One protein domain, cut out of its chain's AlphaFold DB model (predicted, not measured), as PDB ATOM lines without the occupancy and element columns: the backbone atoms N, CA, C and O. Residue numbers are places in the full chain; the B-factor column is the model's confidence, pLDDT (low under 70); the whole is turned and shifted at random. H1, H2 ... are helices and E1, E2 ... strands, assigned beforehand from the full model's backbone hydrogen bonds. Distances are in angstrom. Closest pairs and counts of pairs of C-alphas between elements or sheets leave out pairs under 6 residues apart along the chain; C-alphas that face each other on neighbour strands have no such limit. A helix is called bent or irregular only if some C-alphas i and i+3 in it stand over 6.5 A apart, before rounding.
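What this domain is: This is residues 117 to 257 of the 257 residues of an uncharacterized protein of Deltaproteobacteria bacterium (UniProt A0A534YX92). A twisted sheet of four strands, E1, E3, E6 and E7, has two helices packed over it, H2 along the E6 and E7 side and H1 near E3 and E6. A second, smaller sheet, E2, E5 and E4, meets the larger one at its E1 edge, where E2 comes close to E1, and extends from there away from H2. The printed part has 141 residues with two named helices and seven named strands, in the order E1 H1 E2 E3 E4 E5 E6 H2 E7. The larger sheet, E1 E3 E6 E7, is mixed and the smaller, E2 E5 E4, is antiparallel; the class is mixed, helices and strands, with under half of the residues, 57, in named elements. The whole is compact, with a radius of gyration of the C-alphas of 15.5 A and spans of 42 by 33 by 25 A.

Where its parts are: In the larger sheet, E1 is residues 124 to 127, with C-alpha 124 at (12.213, 12.630, 23.084); E3 is 184 to 188, 13.1 A long; E6 is 218 to 221; and E7 is 254 to 256, with C-alpha 256 at (15.806, 25.969, 30.446). H1 is residues 139 to 152, 19.7 A long, and H2 is 233 to 249, 25.2 A long, from C-alpha 233 at (31.730, 21.608, 38.749). In the smaller sheet, E2 is residues 172 to 174, E5 is 206 to 208 and E4 is 197 to 200.

How they stand to each other: E1 and E3 are antiparallel, with N 126 and O 186 2.9 A apart. E3 and E6 are antiparallel, with N 187 and O 218 at 2.8 A. E6 and E7 are parallel, with N 255 and O 219 at 2.9 A; E6, H2 and E7 form a strand-helix-strand unit, two parallel neighbour strands with a helix between, and its crossover is right-handed. H2 is on this sheet at a height over the sheet of 9.9 A, and its closest C-alphas to E7 are Ala 244 and Val 254, 7.4 A. H2 is irregular, with C-alphas 234 and 237 7.1 A apart, and has a kink of 25 degrees near residue 240. H1 is near E3, and with residues 139 to 143 alone it touches H2, closest C-alphas Val 139 and Leu 243, 5.4 A, at a steep tilt of 45 degrees, the same way. Every O i to N i+4 pair is within hydrogen-bond range in H1, and 11 of 13 in H2. The C-alphas of Tyr 126 in E1 and Leu 174 in E2 are 5.2 A apart. E2 and E5 are antiparallel, with N 174 and O 206 at 2.8 A; the hairpin E4 and E5 has N 207 and O 198 at 2.8 A. E4 and H2 are apart.

The domain as a whole: The two C-alphas farthest apart are those of Pro 119 and Glu 231, 43.7 A. The printed part has no cut. The long links are E1 to H1, H1 to E2 and E6 to H2. Mean pLDDT of the printed part is 90.4; residues 225 to 234 are under 70.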
ATOM      1  N   PRO A 117       5.569  -0.867  20.311       94.50
ATOM      2  CA  PRO A 117       5.196   0.205  19.391       94.50
ATOM      3  C   PRO A 117       4.662   1.419  20.153       94.50
ATOM      4  O   PRO A 117       3.870   1.277  21.087       94.50
ATOM      5  N   VAL A 118       5.048   2.616  19.708       94.69
ATOM      6  CA  VAL A 118       4.628   3.887  20.309       94.69
ATOM      7  C   VAL A 118       3.866   4.709  19.262       94.69
ATOM      8  O   VAL A 118       4.479   5.481  18.529       94.69
ATOM      9  N   PRO A 119       2.524   4.588  19.185       86.19
ATOM     10  CA  PRO A 119       1.721   5.280  18.169       86.19
ATOM     11  C   PRO A 119       1.775   6.808  18.258       86.19
ATOM     12  O   PRO A 119       1.493   7.505  17.294       86.19
ATOM     13  N   ARG A 120       2.087   7.346  19.441       88.31
ATOM     14  CA  ARG A 120       2.302   8.775  19.642       88.31
ATOM     15  C   ARG A 120       3.469   8.972  20.589       88.31
ATOM     16  O   ARG A 120       3.307   8.866  21.803       88.31
ATOM     17  N   ALA A 121       4.637   9.239  20.018       90.12
ATOM     18  CA  ALA A 121       5.837   9.483  20.799       90.12
ATOM     19  C   ALA A 121       5.661  10.718  21.707       90.12
ATOM     20  O   ALA A 121       5.115  11.735  21.249       90.12
ATOM     21  N   PRO A 122       6.101  10.648  22.978       95.06
ATOM     22  CA  PRO A 122       6.210  11.822  23.838       95.06
ATOM     23  C   PRO A 122       7.324  12.743  23.321       95.06
ATOM     24  O   PRO A 122       7.850  12.547  22.224       95.06
ATOM     25  N   ASP A 123       7.682  13.757  24.101       96.88
ATOM     26  CA  ASP A 123       8.940  14.452  23.850       96.88
ATOM     27  C   ASP A 123      10.104  13.474  24.027       96.88
ATOM     28  O   ASP A 123      10.116  12.681  24.971       96.88
ATOM     29  N   LEU A 124      11.061  13.524  23.107       97.94
ATOM     30  CA  LEU A 124      12.213  12.630  23.084       97.94
ATOM     31  C   LEU A 124      13.504  13.435  23.174       97.94
ATOM     32  O   LEU A 124      13.576  14.563  22.683       97.94
ATOM     33  N   PHE A 125      14.528  12.855  23.791       97.81
ATOM     34  CA  PHE A 125      15.750  13.575  24.126       97.81
ATOM     35  C   PHE A 125      16.983  12.866  23.572       97.81
ATOM     36  O   PHE A 125      17.119  11.654  23.706       97.81
ATOM     37  N   TYR A 126      17.894  13.623  22.968       97.38
ATOM     38  CA  TYR A 126      19.187  13.126  22.499       97.38
ATOM     39  C   TYR A 126      20.310  13.818  23.277       97.38
ATOM     40  O   TYR A 126      20.401  15.051  23.213       97.38
ATOM     41  N   PRO A 127      21.143  13.072  24.021       95.25
ATOM     42  CA  PRO A 127      22.243  13.658  24.769       95.25
ATOM     43  C   PRO A 127      23.348  14.138  23.835       95.25
ATOM     44  O   PRO A 127      23.690  13.479  22.854       95.25
ATOM     45  N   LEU A 128      23.926  15.296  24.151       94.75
ATOM     46  CA  LEU A 128      25.147  15.759  23.507       94.75
ATOM     47  C   LEU A 128      26.310  15.553  24.461       94.75
ATOM     48  O   LEU A 128      26.344  16.141  25.540       94.75
ATOM     49  N   ALA A 129      27.301  14.772  24.027       92.06
ATOM     50  CA  ALA A 129      28.514  14.559  24.799       92.06
ATOM     51  C   ALA A 129      29.164  15.911  25.110       92.06
ATOM     52  O   ALA A 129      29.714  16.564  24.225       92.06
ATOM     53  N   TRP A 130      29.098  16.354  26.359       90.25
ATOM     54  CA  TRP A 130      29.531  17.696  26.739       90.25
ATOM     55  C   TRP A 130      30.884  17.696  27.453       90.25
ATOM     56  O   TRP A 130      31.535  18.736  27.473       90.25
ATOM     57  N   ARG A 131      31.347  16.549  27.974       89.62
ATOM     58  CA  ARG A 131      32.686  16.383  28.567       89.62
ATOM     59  C   ARG A 131      33.661  15.688  27.628       89.62
ATOM     60  O   ARG A 131      33.294  14.863  26.793       89.62
ATOM     61  N   ARG A 132      34.947  15.974  27.820       88.06
ATOM     62  CA  ARG A 132      36.068  15.227  27.250       88.06
ATOM     63  C   ARG A 132      37.200  15.187  28.270       88.06
ATOM     64  O   ARG A 132      37.765  16.222  28.593       88.06
ATOM     65  N   ARG A 133      37.568  13.979  28.720       86.31
ATOM     66  CA  ARG A 133      38.609  13.759  29.749       86.31
ATOM     67  C   ARG A 133      38.323  14.506  31.065       86.31
ATOM     68  O   ARG A 133      39.218  15.137  31.605       86.31
ATOM     69  N   GLY A 134      37.078  14.460  31.540       83.88
ATOM     70  CA  GLY A 134      36.661  15.137  32.776       83.88
ATOM     71  C   GLY A 134      36.309  16.620  32.608       83.88
ATOM     72  O   GLY A 134      35.583  17.166  33.423       83.88
ATOM     73  N   GLU A 135      36.675  17.262  31.506       84.81
ATOM     74  CA  GLU A 135      36.462  18.706  31.342       84.81
ATOM     75  C   GLU A 135      35.307  19.023  30.385       84.81
ATOM     76  O   GLU A 135      35.107  18.270  29.421       84.81
ATOM     77  N   PRO A 136      34.570  20.137  30.574       89.56
ATOM     78  CA  PRO A 136      33.629  20.628  29.576       89.56
ATOM     79  C   PRO A 136      34.329  20.849  28.226       89.56
ATOM     80  O   PRO A 136      35.378  21.490  28.127       89.56
ATOM     81  N   ARG A 137      33.734  20.342  27.148       93.75
ATOM     82  CA  ARG A 137      34.206  20.557  25.777       93.75
ATOM     83  C   ARG A 137      34.122  22.040  25.411       93.75
ATOM     84  O   ARG A 137      33.229  22.738  25.887       93.75
ATOM     85  N   PRO A 138      34.973  22.542  24.504       94.94
ATOM     86  CA  PRO A 138      34.863  23.916  24.026       94.94
ATOM     87  C   PRO A 138      33.462  24.229  23.478       94.94
ATOM     88  O   PRO A 138      32.928  23.485  22.656       94.94
ATOM     89  N   VAL A 139      32.893  25.375  23.868       95.94
ATOM     90  CA  VAL A 139      31.550  25.825  23.438       95.94
ATOM     91  C   VAL A 139      31.379  25.778  21.917       95.94
ATOM     92  O   VAL A 139      30.341  25.349  21.416       95.94
ATOM     93  N   ALA A 140      32.410  26.182  21.172       96.44
ATOM     94  CA  ALA A 140      32.384  26.172  19.714       96.44
ATOM     95  C   ALA A 140      32.171  24.764  19.127       96.44
ATOM     96  O   ALA A 140      31.497  24.637  18.107       96.44
ATOM     97  N   GLU A 141      32.698  23.715  19.771       97.06
ATOM     98  CA  GLU A 141      32.495  22.331  19.333       97.06
ATOM     99  C   GLU A 141      31.048  21.885  19.542       97.06
ATOM    100  O   GLU A 141      30.459  21.304  18.634       97.06
ATOM    101  N   ILE A 142      30.455  22.204  20.696       96.88
ATOM    102  CA  ILE A 142      29.053  21.873  20.987       96.88
ATOM    103  C   ILE A 142      28.119  22.605  20.025       96.88
ATOM    104  O   ILE A 142      27.228  21.999  19.439       96.88
ATOM    105  N   VAL A 143      28.349  23.898  19.783       97.69
ATOM    106  CA  VAL A 143      27.553  24.672  18.816       97.69
ATOM    107  C   VAL A 143      27.703  24.114  17.398       97.69
ATOM    108  O   VAL A 143      26.719  24.061  16.660       97.69
ATOM    109  N   ALA A 144      28.907  23.697  16.996       97.38
ATOM    110  CA  ALA A 144      29.126  23.067  15.696       97.38
ATOM    111  C   ALA A 144      28.373  21.734  15.582       97.38
ATOM    112  O   ALA A 144      27.757  21.461  14.552       97.38
ATOM    113  N   GLU A 145      28.369  20.935  16.646       97.44
ATOM    114  CA  GLU A 145      27.632  19.679  16.714       97.44
ATOM    115  C   GLU A 145      26.116  19.889  16.636       97.44
ATOM    116  O   GLU A 145      25.466  19.264  15.802       97.44
ATOM    117  N   VAL A 146      25.570  20.844  17.394       97.62
ATOM    118  CA  VAL A 146      24.153  21.236  17.328       97.62
ATOM    119  C   VAL A 146      23.770  21.698  15.920       97.62
ATOM    120  O   VAL A 146      22.743  21.277  15.386       97.62
ATOM    121  N   LYS A 147      24.595  22.539  15.283       97.38
ATOM    122  CA  LYS A 147      24.363  22.982  13.898       97.38
ATOM    123  C   LYS A 147      24.374  21.807  12.928       97.38
ATOM    124  O   LYS A 147      23.478  21.713  12.101       97.38
ATOM    125  N   ARG A 148      25.327  20.884  13.062       96.94
ATOM    126  CA  ARG A 148      25.377  19.664  12.246       96.94
ATOM    127  C   ARG A 148      24.116  18.817  12.433       96.94
ATOM    128  O   ARG A 148      23.537  18.390  11.441       96.94
ATOM    129  N   CYS A 149      23.648  18.620  13.667       97.19
ATOM    130  CA  CYS A 149      22.392  17.912  13.933       97.19
ATOM    131  C   CYS A 149      21.190  18.617  13.290       97.19
ATOM    132  O   CYS A 149      20.334  17.948  12.720       97.19
ATOM    133  N   ARG A 150      21.136  19.953  13.327       96.44
ATOM    134  CA  ARG A 150      20.082  20.741  12.666       96.44
ATOM    135  C   ARG A 150      20.129  20.611  11.144       96.44
ATOM    136  O   ARG A 150      19.093  20.426  10.514       96.44
ATOM    137  N   ASP A 151      21.317  20.742  10.567       96.19
ATOM    138  CA  ASP A 151      21.492  20.897   9.124       96.19
ATOM    139  C   ASP A 151      21.503  19.528   8.406       96.19
ATOM    140  O   ASP A 151      20.999  19.401   7.289       96.19
ATOM    141  N   GLU A 152      22.024  18.479   9.050       96.44
ATOM    142  CA  GLU A 152      22.151  17.136   8.463       96.44
ATOM    143  C   GLU A 152      21.201  16.087   9.067       96.44
ATOM    144  O   GLU A 152      20.890  15.090   8.400       96.44
ATOM    145  N   GLY A 153      20.734  16.302  10.299       97.00
ATOM    146  CA  GLY A 153      20.007  15.330  11.120       97.00
ATOM    147  C   GLY A 153      20.916  14.499  12.033       97.00
ATOM    148  O   GLY A 153      22.113  14.341  11.768       97.00
ATOM    149  N   VAL A 154      20.334  13.932  13.094       97.00
ATOM    150  CA  VAL A 154      21.006  12.971  13.985       97.00
ATOM    151  C   VAL A 154      21.163  11.645  13.252       97.00
ATOM    152  O   VAL A 154      20.199  11.136  12.683       97.00
ATOM    153  N   VAL A 155      22.378  11.110  13.216       94.88
ATOM    154  CA  VAL A 155      22.687   9.875  12.487       94.88
ATOM    155  C   VAL A 155      22.190   8.680  13.286       94.88
ATOM    156  O   VAL A 155      22.408   8.615  14.491       94.88
ATOM    157  N   ALA A 156      21.520   7.748  12.614       94.12
ATOM    158  CA  ALA A 156      21.175   6.481  13.231       94.12
ATOM    159  C   ALA A 156      22.414   5.618  13.449       94.12
ATOM    160  O   ALA A 156      23.293   5.534  12.588       94.12
ATOM    161  N   GLU A 157      22.446   4.934  14.583       88.94
ATOM    162  CA  GLU A 157      23.500   3.991  14.907       88.94
ATOM    163  C   GLU A 157      23.000   2.574  14.626       88.94
ATOM    164  O   GLU A 157      21.883   2.186  14.969       88.94
ATOM    165  N   GLY A 158      23.830   1.812  13.923       81.19
ATOM    166  CA  GLY A 158      23.608   0.401  13.634       81.19
ATOM    167  C   GLY A 158      24.563  -0.454  14.444       81.19
ATOM    168  O   GLY A 158      25.211  -1.326  13.873       81.19
ATOM    169  N   ASP A 159      24.734  -0.150  15.734       84.06
ATOM    170  CA  ASP A 159      25.599  -0.957  16.586       84.06
ATOM    171  C   ASP A 159      25.061  -2.392  16.629       84.06
ATOM    172  O   ASP A 159      23.880  -2.676  16.846       84.06
ATOM    173  N   ASP A 160      25.968  -3.318  16.367       83.06
ATOM    174  CA  ASP A 160      25.687  -4.733  16.319       83.06
ATOM    175  C   ASP A 160      25.335  -5.292  17.708       83.06
ATOM    176  O   ASP A 160      24.674  -6.326  17.804       83.06
ATOM    177  N   LEU A 161      25.698  -4.587  18.781       86.00
ATOM    178  CA  LEU A 161      25.350  -4.936  20.157       86.00
ATOM    179  C   LEU A 161      24.140  -4.164  20.698       86.00
ATOM    180  O   LEU A 161      23.536  -4.619  21.670       86.00
ATOM    181  N   ALA A 162      23.750  -3.050  20.069       88.31
ATOM    182  CA  ALA A 162      22.633  -2.240  20.543       88.31
ATOM    183  C   ALA A 162      21.295  -3.001  20.438       88.31
ATOM    184  O   ALA A 162      20.980  -3.571  19.383       88.31
ATOM    185  N   PRO A 163      20.472  -3.012  21.502       91.00
ATOM    186  CA  PRO A 163      19.130  -3.577  21.452       91.00
ATOM    187  C   PRO A 163      18.276  -2.919  20.365       91.00
ATOM    188  O   PRO A 163      18.274  -1.703  20.204       91.00
ATOM    189  N   GLY A 164      17.533  -3.729  19.610       92.69
ATOM    190  CA  GLY A 164      16.609  -3.242  18.582       92.69
ATOM    191  C   GLY A 164      17.246  -2.665  17.307       92.69
ATOM    192  O   GLY A 164      16.515  -2.422  16.354       92.69
ATOM    193  N   ALA A 165      18.564  -2.486  17.222       93.31
ATOM    194  CA  ALA A 165      19.238  -1.998  16.013       93.31
ATOM    195  C   ALA A 165      20.110  -3.084  15.362       93.31
ATOM    196  O   ALA A 165      20.490  -4.072  15.992       93.31
ATOM    197  N   ASP A 166      20.427  -2.924  14.079       93.81
ATOM    198  CA  ASP A 166      21.425  -3.715  13.341       93.81
ATOM    199  C   ASP A 166      22.124  -2.800  12.317       93.81
ATOM    200  O   ASP A 166      21.502  -1.834  11.877       93.81
ATOM    201  N   PRO A 167      23.370  -3.079  11.889       92.62
ATOM    202  CA  PRO A 167      24.009  -2.345  10.795       92.62
ATOM    203  C   PRO A 167      23.146  -2.117   9.537       92.62
ATOM    204  O   PRO A 167      23.284  -1.081   8.891       92.62
ATOM    205  N   GLU A 168      22.266  -3.056   9.171       95.12
ATOM    206  CA  GLU A 168      21.348  -2.920   8.023       95.12
ATOM    207  C   GLU A 168      19.996  -2.286   8.392       95.12
ATOM    208  O   GLU A 168      19.240  -1.881   7.509       95.12
ATOM    209  N   LEU A 169      19.694  -2.189   9.687       95.50
ATOM    210  CA  LEU A 169      18.495  -1.569  10.252       95.50
ATOM    211  C   LEU A 169      18.887  -0.587  11.371       95.50
ATOM    212  O   LEU A 169      18.537  -0.818  12.536       95.50
ATOM    213  N   PRO A 170      19.655   0.477  11.062       96.38
ATOM    214  CA  PRO A 170      20.107   1.403  12.084       96.38
ATOM    215  C   PRO A 170      18.943   2.280  12.557       96.38
ATOM    216  O   PRO A 170      18.046   2.638  11.781       96.38
ATOM    217  N   ALA A 171      18.986   2.662  13.831       96.19
ATOM    218  CA  ALA A 171      17.987   3.523  14.455       96.19
ATOM    219  C   ALA A 171      18.649   4.654  15.251       96.19
ATOM    220  O   ALA A 171      19.774   4.531  15.732       96.19
ATOM    221  N   VAL A 172      17.946   5.777  15.384       96.81
ATOM    222  CA  VAL A 172      18.338   6.834  16.319       96.81
ATOM    223  C   VAL A 172      17.796   6.463  17.694       96.81
ATOM    224  O   VAL A 172      16.579   6.342  17.857       96.81
ATOM    225  N   LEU A 173      18.697   6.279  18.659       95.94
ATOM    226  CA  LEU A 173      18.364   6.060  20.063       95.94
ATOM    227  C   LEU A 173      18.073   7.403  20.741       95.94
ATOM    228  O   LEU A 173      18.853   8.350  20.631       95.94
ATOM    229  N   LEU A 174      16.942   7.487  21.431       97.06
ATOM    230  CA  LEU A 174      16.476   8.665  22.150       97.06
ATOM    231  C   LEU A 174      15.990   8.271  23.546       97.06
ATOM    232  O   LEU A 174      15.529   7.157  23.777       97.06
ATOM    233  N   LEU A 175      16.030   9.209  24.480       97.06
ATOM    234  CA  LEU A 175      15.540   9.030  25.840       97.06
ATOM    235  C   LEU A 175      14.110   9.560  25.964       97.06
ATOM    236  O   LEU A 175      13.745  10.539  25.314       97.06
ATOM    237  N   GLY A 176      13.302   8.937  26.825       95.75
ATOM    238  CA  GLY A 176      11.945   9.409  27.143       95.75
ATOM    239  C   GLY A 176      11.895  10.564  28.148       95.75
ATOM    240  O   GLY A 176      10.840  11.158  28.355       95.75
ATOM    241  N   ALA A 177      13.022  10.863  28.792       93.44
ATOM    242  CA  ALA A 177      13.197  11.964  29.729       93.44
ATOM    243  C   ALA A 177      14.647  12.459  29.667       93.44
ATOM    244  O   ALA A 177      15.543  11.694  29.313       93.44
ATOM    245  N   ALA A 178      14.878  13.723  30.022       89.94
ATOM    246  CA  ALA A 178      16.223  14.276  30.143       89.94
ATOM    247  C   ALA A 178      16.877  13.817  31.466       89.94
ATOM    248  O   ALA A 178      16.347  14.154  32.532       89.94
ATOM    249  N   PRO A 179      18.006  13.082  31.432       87.69
ATOM    250  CA  PRO A 179      18.702  12.649  32.644       87.69
ATOM    251  C   PRO A 179      19.188  13.832  33.497       87.69
ATOM    252  O   PRO A 179      19.539  14.880  32.939       87.69
ATOM    253  N   PRO A 180      19.196  13.708  34.841       82.94
ATOM    254  CA  PRO A 180      19.636  14.767  35.756       82.94
ATOM    255  C   PRO A 180      21.107  15.173  35.569       82.94
ATOM    256  O   PRO A 180      21.463  16.330  35.785       82.94
ATOM    257  N   ASP A 181      21.922  14.227  35.127       83.00
ATOM    258  CA  ASP A 181      23.367  14.270  34.920       83.00
ATOM    259  C   ASP A 181      23.768  14.592  33.470       83.00
ATOM    260  O   ASP A 181      24.954  14.588  33.133       83.00
ATOM    261  N   GLU A 182      22.805  14.969  32.627       88.62
ATOM    262  CA  GLU A 182      23.073  15.511  31.298       88.62
ATOM    263  C   GLU A 182      22.688  17.002  31.232       88.62
ATOM    264  O   GLU A 182      21.512  17.367  31.382       88.62
ATOM    265  N   PRO A 183      23.661  17.914  31.034       89.25
ATOM    266  CA  PRO A 183      23.416  19.350  31.047       89.25
ATOM    267  C   PRO A 183      22.959  19.921  29.703       89.25
ATOM    268  O   PRO A 183      22.427  21.033  29.672       89.25
ATOM    269  N   VAL A 184      23.199  19.206  28.598       93.62
ATOM    270  CA  VAL A 184      22.885  19.661  27.239       93.62
ATOM    271  C   VAL A 184      22.234  18.534  26.452       93.62
ATOM    272  O   VAL A 184      22.874  17.537  26.127       93.62
ATOM    273  N   MET A 185      20.968  18.730  26.093       96.44
ATOM    274  CA  MET A 185      20.190  17.759  25.320       96.44
ATOM    275  C   MET A 185      19.560  18.435  24.105       96.44
ATOM    276  O   MET A 185      19.182  19.606  24.160       96.44
ATOM    277  N   LEU A 186      19.361  17.683  23.027       98.06
ATOM    278  CA  LEU A 186      18.374  18.039  22.012       98.06
ATOM    279  C   LEU A 186      17.020  17.483  22.448       98.06
ATOM    280  O   LEU A 186      16.909  16.291  22.726       98.06
ATOM    281  N   ARG A 187      15.997  18.329  22.496       97.88
ATOM    282  CA  ARG A 187      14.613  17.962  22.793       97.88
ATOM    283  C   ARG A 187      13.808  17.993  21.502       97.88
ATOM    284  O   ARG A 187      13.645  19.044  20.883       97.88
ATOM    285  N   PHE A 188      13.280  16.844  21.117       97.75
ATOM    286  CA  PHE A 188      12.358  16.693  20.003       97.75
ATOM    287  C   PHE A 188      10.926  16.711  20.540       97.75
ATOM    288  O   PHE A 188      10.582  15.850  21.353       97.75
ATOM    289  N   PRO A 189      10.078  17.659  20.108       96.31
ATOM    290  CA  PRO A 189       8.694  17.716  20.553       96.31
ATOM    291  C   PRO A 189       7.906  16.452  20.190       96.31
ATOM    292  O   PRO A 189       8.173  15.803  19.174       96.31
ATOM    293  N   SER A 190       6.879  16.146  20.980       95.12
ATOM    294  CA  SER A 190       5.951  15.044  20.726       95.12
ATOM    295  C   SER A 190       5.448  15.041  19.280       95.12
ATOM    296  O   SER A 190       4.943  16.041  18.767       95.12
ATOM    297  N   GLY A 191       5.591  13.887  18.623       90.56
ATOM    298  CA  GLY A 191       5.196  13.680  17.226       90.56
ATOM    299  C   GLY A 191       6.154  14.252  16.171       90.56
ATOM    300  O   GLY A 191       5.919  14.045  14.985       90.56
ATOM    301  N   ALA A 192       7.243  14.928  16.553       93.56
ATOM    302  CA  ALA A 192       8.184  15.513  15.592       93.56
ATOM    303  C   ALA A 192       9.116  14.478  14.938       93.56
ATOM    304  O   ALA A 192       9.610  14.717  13.838       93.56
ATOM    305  N   CYS A 193       9.365  13.340  15.599       92.06
ATOM    306  CA  CYS A 193      10.392  12.378  15.181       92.06
ATOM    307  C   CYS A 193      10.019  11.491  13.980       92.06
ATOM    308  O   CYS A 193      10.871  10.763  13.480       92.06
ATOM    309  N   GLY A 194       8.777  11.565  13.497       89.44
ATOM    310  CA  GLY A 194       8.270  10.654  12.472       89.44
ATOM    311  C   GLY A 194       7.989   9.252  13.017       89.44
ATOM    312  O   GLY A 194       7.989   9.032  14.225       89.44
ATOM    313  N   GLU A 195       7.720   8.315  12.113       91.06
ATOM    314  CA  GLU A 195       7.369   6.923  12.406       91.06
ATOM    315  C   GLU A 195       8.220   5.967  11.542       91.06
ATOM    316  O   GLU A 195       8.640   6.362  10.451       91.06
ATOM    317  N   PRO A 196       8.460   4.715  11.982       94.56
ATOM    318  CA  PRO A 196       7.956   4.130  13.220       94.56
ATOM    319  C   PRO A 196       8.853   4.421  14.433       94.56
ATOM    320  O   PRO A 196      10.080   4.478  14.323       94.56
ATOM    321  N   VAL A 197       8.216   4.557  15.601       96.56
ATOM    322  CA  VAL A 197       8.880   4.725  16.902       96.56
ATOM    323  C   VAL A 197       8.557   3.540  17.801       96.56
ATOM    324  O   VAL A 197       7.392   3.154  17.946       96.56
ATOM    325  N   TYR A 198       9.587   2.994  18.437       97.44
ATOM    326  CA  TYR A 198       9.458   1.919  19.414       97.44
ATOM    327  C   TYR A 198      10.104   2.302  20.729       97.44
ATOM    328  O   TYR A 198      11.100   3.016  20.736       97.44
ATOM    329  N   ARG A 199       9.562   1.788  21.828       97.25
ATOM    330  CA  ARG A 199      10.205   1.798  23.136       97.25
ATOM    331  C   ARG A 199      10.852   0.438  23.385       97.25
ATOM    332  O   ARG A 199      10.236  -0.592  23.113       97.25
ATOM    333  N   LEU A 200      12.070   0.436  23.905       95.81
ATOM    334  CA  LEU A 200      12.727  -0.756  24.425       95.81
ATOM    335  C   LEU A 200      12.146  -1.078  25.804       95.81
ATOM    336  O   LEU A 200      12.219  -0.258  26.716       95.81
ATOM    337  N   ALA A 201      11.566  -2.267  25.961       94.31
ATOM    338  CA  ALA A 201      10.911  -2.682  27.202       94.31
ATOM    339  C   ALA A 201      11.865  -2.702  28.412       94.31
ATOM    340  O   ALA A 201      11.453  -2.371  29.521       94.31
ATOM    341  N   ASP A 202      13.133  -3.059  28.186       91.38
ATOM    342  CA  ASP A 202      14.116  -3.250  29.257       91.38
ATOM    343  C   ASP A 202      14.700  -1.923  29.772       91.38
ATOM    344  O   ASP A 202      14.911  -1.769  30.974       91.38
ATOM    345  N   THR A 203      14.966  -0.962  28.878       92.25
ATOM    346  CA  THR A 203      15.632   0.314  29.214       92.25
ATOM    347  C   THR A 203      14.675   1.503  29.258       92.25
ATOM    348  O   THR A 203      14.967   2.515  29.891       92.25
ATOM    349  N   GLY A 204      13.519   1.407  28.599       94.44
ATOM    350  CA  GLY A 204      12.594   2.523  28.405       94.44
ATOM    351  C   GLY A 204      13.049   3.543  27.353       94.44
ATOM    352  O   GLY A 204      12.356   4.541  27.150       94.44
ATOM    353  N   GLU A 205      14.178   3.305  26.683       96.00
ATOM    354  CA  GLU A 205      14.685   4.142  25.594       96.00
ATOM    355  C   GLU A 205      13.836   3.979  24.329       96.00
ATOM    356  O   GLU A 205      13.096   3.007  24.167       96.00
ATOM    357  N   PHE A 206      13.943   4.938  23.418       97.44
ATOM    358  CA  PHE A 206      13.157   5.018  22.198       97.44
ATOM    359  C   PHE A 206      14.046   4.856  20.971       97.44
ATOM    360  O   PHE A 206      15.126   5.430  20.890       97.44
ATOM    361  N   LEU A 207      13.559   4.109  19.988       97.12
ATOM    362  CA  LEU A 207      14.208   3.895  18.703       97.12
ATOM    363  C   LEU A 207      13.360   4.514  17.601       97.12
ATOM    364  O   LEU A 207      12.184   4.173  17.446       97.12
ATOM    365  N   VAL A 208      13.977   5.395  16.819       96.81
ATOM    366  CA  VAL A 208      13.388   5.968  15.605       96.81
ATOM    367  C   VAL A 208      14.127   5.404  14.398       96.81
ATOM    368  O   VAL A 208      15.316   5.670  14.205       96.81
ATOM    369  N   TYR A 209      13.432   4.622  13.573       95.50
ATOM    370  CA  TYR A 209      14.048   3.968  12.418       95.50
ATOM    371  C   TYR A 209      14.061   4.893  11.203       95.50
ATOM    372  O   TYR A 209      13.159   4.879  10.369       95.50
ATOM    373  N   ALA A 210      15.121   5.688  11.101       92.81
ATOM    374  CA  ALA A 210      15.430   6.511   9.940       92.81
ATOM    375  C   ALA A 210      16.955   6.646   9.807       92.81
ATOM    376  O   ALA A 210      17.612   6.773  10.835       92.81
ATOM    377  N   PRO A 211      17.542   6.706   8.595       91.75
ATOM    378  CA  PRO A 211      19.000   6.832   8.446       91.75
ATOM    379  C   PRO A 211      19.560   8.087   9.117       91.75
ATOM    380  O   PRO A 211      20.671   8.094   9.650       91.75
ATOM    381  N   ARG A 212      18.775   9.168   9.068       94.75
ATOM    382  CA  ARG A 212      19.018  10.406   9.797       94.75
ATOM    383  C   ARG A 212      17.704  10.993  10.281       94.75
ATOM    384  O   ARG A 212      16.797  11.213   9.479       94.75
ATOM    385  N   LEU A 213      17.631  11.317  11.564       96.62
ATOM    386  CA  LEU A 213      16.503  12.022  12.155       96.62
ATOM    387  C   LEU A 213      16.641  13.524  11.903       96.62
ATOM    388  O   LEU A 213      17.493  14.190  12.488       96.62
ATOM    389  N   ARG A 214      15.785  14.059  11.028       96.06
ATOM    390  CA  ARG A 214      15.745  15.485  10.647       96.06
ATOM    391  C   ARG A 214      14.595  16.251  11.306       96.06
ATOM    392  O   ARG A 214      14.067  17.202  10.735       96.06
ATOM    393  N   ALA A 215      14.173  15.799  12.479       95.75
ATOM    394  CA  ALA A 215      13.089  16.422  13.220       95.75
ATOM    395  C   ALA A 215      13.519  17.782  13.800       95.75
ATOM    396  O   ALA A 215      14.683  17.944  14.182       95.75
ATOM    397  N   PRO A 216      12.604  18.763  13.889       96.12
ATOM    398  CA  PRO A 216      12.879  20.002  14.601       96.12
ATOM    399  C   PRO A 216      13.132  19.714  16.085       96.12
ATOM    400  O   PRO A 216      12.474  18.859  16.679       96.12
ATOM    401  N   PHE A 217      14.057  20.460  16.682       97.62
ATOM    402  CA  PHE A 217      14.399  20.339  18.095       97.62
ATOM    403  C   PHE A 217      14.659  21.699  18.737       97.62
ATOM    404  O   PHE A 217      14.964  22.684  18.055       97.62
ATOM    405  N   THR A 218      14.593  21.719  20.062       97.62
ATOM    406  CA  THR A 218      15.149  22.776  20.911       97.62
ATOM    407  C   THR A 218      16.332  22.231  21.703       97.62
ATOM    408  O   THR A 218      16.462  21.021  21.888       97.62
ATOM    409  N   VAL A 219      17.257  23.099  22.109       97.56
ATOM    410  CA  VAL A 219      18.348  22.708  23.008       97.56
ATOM    411  C   VAL A 219      17.890  22.934  24.438       97.56
ATOM    412  O   VAL A 219      17.625  24.065  24.834       97.56
ATOM    413  N   LEU A 220      17.829  21.859  25.209       95.62
ATOM    414  CA  LEU A 220      17.594  21.911  26.639       95.62
ATOM    415  C   LEU A 220      18.935  22.162  27.340       95.62
ATOM    416  O   LEU A 220      19.849  21.343  27.221       95.62
ATOM    417  N   LEU A 221      19.057  23.292  28.043       93.25
ATOM    418  CA  LEU A 221      20.231  23.628  28.853       93.25
ATOM    419  C   LEU A 221      19.882  23.640  30.336       93.25
ATOM    420  O   LEU A 221      19.119  24.487  30.809       93.25
ATOM    421  N   ARG A 222      20.524  22.755  31.094       89.12
ATOM    422  CA  ARG A 222      20.285  22.639  32.529       89.12
ATOM    423  C   ARG A 222      20.857  23.841  33.296       89.12
ATOM    424  O   ARG A 222      21.984  24.266  33.011       89.12
ATOM    425  N   PRO A 223      20.124  24.424  34.261       83.19
ATOM    426  CA  PRO A 223      20.611  25.572  35.026       83.19
ATOM    427  C   PRO A 223      21.741  25.198  35.993       83.19
ATOM    428  O   PRO A 223      22.717  25.939  36.110       83.19
ATOM    429  N   THR A 224      21.635  24.039  36.642       77.06
ATOM    430  CA  THR A 224      22.588  23.526  37.634       77.06
ATOM    431  C   THR A 224      23.024  22.112  37.278       77.06
ATOM    432  O   THR A 224      22.316  21.394  36.583       77.06
ATOM    433  N   PHE A 225      24.203  21.709  37.731       67.62
ATOM    434  CA  PHE A 225      24.744  20.383  37.475       67.62
ATOM    435  C   PHE A 225      25.209  19.796  38.805       67.62
ATOM    436  O   PHE A 225      26.116  20.353  39.416       67.62
ATOM    437  N   GLU A 226      24.539  18.745  39.275       57.62
ATOM    438  CA  GLU A 226      24.937  17.997  40.470       57.62
ATOM    439  C   GLU A 226      25.711  16.765  39.998       57.62
ATOM    440  O   GLU A 226      25.162  15.923  39.287       57.62
ATOM    441  N   THR A 227      26.991  16.672  40.350       58.03
ATOM    442  CA  THR A 227      27.768  15.436  40.213       58.03
ATOM    443  C   THR A 227      27.960  14.825  41.584       58.03
ATOM    444  O   THR A 227      28.169  15.547  42.551       58.03
ATOM    445  N   GLU A 228      27.926  13.495  41.669       54.75
ATOM    446  CA  GLU A 228      28.215  12.781  42.922       54.75
ATOM    447  C   GLU A 228      29.638  13.071  43.449       54.75
ATOM    448  O   GLU A 228      29.868  12.992  44.653       54.75
ATOM    449  N   ASP A 229      30.549  13.506  42.567       53.72
ATOM    450  CA  ASP A 229      31.884  14.003  42.896       53.72
ATOM    451  C   ASP A 229      31.964  15.521  42.634       53.72
ATOM    452  O   ASP A 229      32.059  15.976  41.491       53.72
ATOM    453  N   ASP A 230      31.908  16.322  43.699       51.06
ATOM    454  CA  ASP A 230      31.863  17.798  43.693       51.06
ATOM    455  C   ASP A 230      33.170  18.494  43.228       51.06
ATOM    456  O   ASP A 230      33.271  19.722  43.255       51.06
ATOM    457  N   GLU A 231      34.200  17.753  42.802       51.47
ATOM    458  CA  GLU A 231      35.541  18.321  42.575       51.47
ATOM    459  C   GLU A 231      35.718  19.071  41.232       51.47
ATOM    460  O   GLU A 231      36.653  19.859  41.114       51.47
ATOM    461  N   ASP A 232      34.796  18.942  40.264       52.53
ATOM    462  CA  ASP A 232      34.977  19.454  38.882       52.53
ATOM    463  C   ASP A 232      33.859  20.395  38.360       52.53
ATOM    464  O   ASP A 232      33.841  20.783  37.188       52.53
ATOM    465  N   THR A 233      32.904  20.817  39.195       58.69
ATOM    466  CA  THR A 233      31.730  21.608  38.749       58.69
ATOM    467  C   THR A 233      31.976  23.117  38.629       58.69
ATOM    468  O   THR A 233      31.159  23.833  38.043       58.69
ATOM    469  N   GLY A 234      33.113  23.631  39.113       63.62
ATOM    470  CA  GLY A 234      33.380  25.076  39.196       63.62
ATOM    471  C   GLY A 234      33.357  25.821  37.851       63.62
ATOM    472  O   GLY A 234      32.992  26.997  37.798       63.62
ATOM    473  N   ALA A 235      33.693  25.145  36.747       77.19
ATOM    474  CA  ALA A 235      33.692  25.734  35.405       77.19
ATOM    475  C   ALA A 235      32.310  25.711  34.721       77.19
ATOM    476  O   ALA A 235      32.092  26.454  33.756       77.19
ATOM    477  N   TYR A 236      31.366  24.899  35.211       85.12
ATOM    478  CA  TYR A 236      30.083  24.665  34.549       85.12
ATOM    479  C   TYR A 236      29.231  25.936  34.383       85.12
ATOM    480  O   TYR A 236      28.793  26.191  33.259       85.12
ATOM    481  N   PRO A 237      29.029  26.798  35.404       88.81
ATOM    482  CA  PRO A 237      28.184  27.985  35.246       88.81
ATOM    483  C   PRO A 237      28.705  28.955  34.178       88.81
ATOM    484  O   PRO A 237      27.934  29.465  33.360       88.81
ATOM    485  N   ALA A 238      30.023  29.185  34.151       90.12
ATOM    486  CA  ALA A 238      30.662  30.057  33.168       90.12
ATOM    487  C   ALA A 238      30.592  29.456  31.757       90.12
ATOM    488  O   ALA A 238      30.254  30.151  30.795       90.12
ATOM    489  N   TRP A 239      30.853  28.152  31.643       92.69
ATOM    490  CA  TRP A 239      30.742  27.414  30.392       92.69
ATOM    491  C   TRP A 239      29.311  27.425  29.837       92.69
ATOM    492  O   TRP A 239      29.109  27.760  28.669       92.69
ATOM    493  N   ARG A 240      28.309  27.148  30.679       92.88
ATOM    494  CA  ARG A 240      26.883  27.162  30.323       92.88
ATOM    495  C   ARG A 240      26.458  28.540  29.828       92.88
ATOM    496  O   ARG A 240      25.801  28.640  28.794       92.88
ATOM    497  N   ALA A 241      26.833  29.604  30.541       93.31
ATOM    498  CA  ALA A 241      26.511  30.971  30.137       93.31
ATOM    499  C   ALA A 241      27.105  31.305  28.758       93.31
ATOM    500  O   ALA A 241      26.407  31.839  27.893       93.31
ATOM    501  N   ALA A 242      28.365  30.929  28.518       95.31
ATOM    502  CA  ALA A 242      29.002  31.096  27.215       95.31
ATOM    503  C   ALA A 242      28.309  30.267  26.115       95.31
ATOM    504  O   ALA A 242      28.115  30.766  25.004       95.31
ATOM    505  N   LEU A 243      27.888  29.036  26.425       96.12
ATOM    506  CA  LEU A 243      27.147  28.176  25.503       96.12
ATOM    507  C   LEU A 243      25.786  28.769  25.128       96.12
ATOM    508  O   LEU A 243      25.469  28.842  23.941       96.12
ATOM    509  N   ALA A 244      25.010  29.244  26.103       96.00
ATOM    510  CA  ALA A 244      23.708  29.864  25.863       96.00
ATOM    511  C   ALA A 244      23.818  31.083  24.929       96.00
ATOM    512  O   ALA A 244      23.064  31.197  23.960       96.00
ATOM    513  N   VAL A 245      24.812  31.954  25.154       96.69
ATOM    514  CA  VAL A 245      25.090  33.106  24.277       96.69
ATOM    515  C   VAL A 245      25.453  32.651  22.861       96.69
ATOM    516  O   VAL A 245      24.934  33.193  21.883       96.69
ATOM    517  N   ALA A 246      26.319  31.645  22.733       97.06
ATOM    518  CA  ALA A 246      26.770  31.155  21.434       97.06
ATOM    519  C   ALA A 246      25.652  30.454  20.637       97.06
ATOM    520  O   ALA A 246      25.579  30.616  19.416       97.06
ATOM    521  N   LEU A 247      24.756  29.722  21.307       96.56
ATOM    522  CA  LEU A 247      23.563  29.123  20.695       96.56
ATOM    523  C   LEU A 247      22.565  30.193  20.236       96.56
ATOM    524  O   LEU A 247      22.064  30.109  19.112       96.56
ATOM    525  N   GLY A 248      22.353  31.236  21.044       95.50
ATOM    526  CA  GLY A 248      21.540  32.393  20.663       95.50
ATOM    527  C   GLY A 248      22.081  33.093  19.413       95.50
ATOM    528  O   GLY A 248      21.343  33.314  18.456       95.50
ATOM    529  N   ALA A 249      23.394  33.339  19.354       95.69
ATOM    530  CA  ALA A 249      24.052  33.901  18.168       95.69
ATOM    531  C   ALA A 249      23.964  32.986  16.926       95.69
ATOM    532  O   ALA A 249      24.069  33.453  15.792       95.69
ATOM    533  N   ALA A 250      23.767  31.680  17.123       93.88
ATOM    534  CA  ALA A 250      23.582  30.687  16.068       93.88
ATOM    535  C   ALA A 250      22.117  30.500  15.622       93.88
ATOM    536  O   ALA A 250      21.865  29.650  14.756       93.88
ATOM    537  N   ASN A 251      21.174  31.274  16.179       93.62
ATOM    538  CA  ASN A 251      19.727  31.133  15.987       93.62
ATOM    539  C   ASN A 251      19.220  29.716  16.309       93.62
ATOM    540  O   ASN A 251      18.399  29.159  15.578       93.62
ATOM    541  N   VAL A 252      19.754  29.105  17.367       91.94
ATOM    542  CA  VAL A 252      19.262  27.825  17.884       91.94
ATOM    543  C   VAL A 252      18.295  28.106  19.039       91.94
ATOM    544  O   VAL A 252      18.677  28.831  19.957       91.94
ATOM    545  N   PRO A 253      17.063  27.567  19.022       90.44
ATOM    546  CA  PRO A 253      16.130  27.730  20.132       90.44
ATOM    547  C   PRO A 253      16.633  26.986  21.374       90.44
ATOM    548  O   PRO A 253      17.026  25.822  21.284       90.44
ATOM    549  N   VAL A 254      16.613  27.666  22.522       90.94
ATOM    550  CA  VAL A 254      17.083  27.148  23.813       90.94
ATOM    551  C   VAL A 254      15.948  27.205  24.833       90.94
ATOM    552  O   VAL A 254      15.258  28.219  24.932       90.94
ATOM    553  N   GLU A 255      15.791  26.130  25.597       89.75
ATOM    554  CA  GLU A 255      14.881  26.013  26.737       89.75
ATOM    555  C   GLU A 255      15.700  25.773  28.013       89.75
ATOM    556  O   GLU A 255      16.724  25.082  27.985       89.75
ATOM    557  N   GLU A 256      15.262  26.344  29.137       81.44
ATOM    558  CA  GLU A 256      15.806  25.969  30.446       81.44
ATOM    559  C   GLU A 256      15.114  24.689  30.932       81.44
ATOM    560  O   GLU A 256      13.893  24.571  30.812       81.44
ATOM    561  N   ALA A 257      15.920  23.735  31.414       73.50
ATOM    562  CA  ALA A 257      15.459  22.446  31.938       73.50
ATOM    563  C   ALA A 257      14.792  22.561  33.310       73.50
ATOM    564  O   ALA A 257      15.323  23.332  34.144       73.50
TER     565      ALA A 257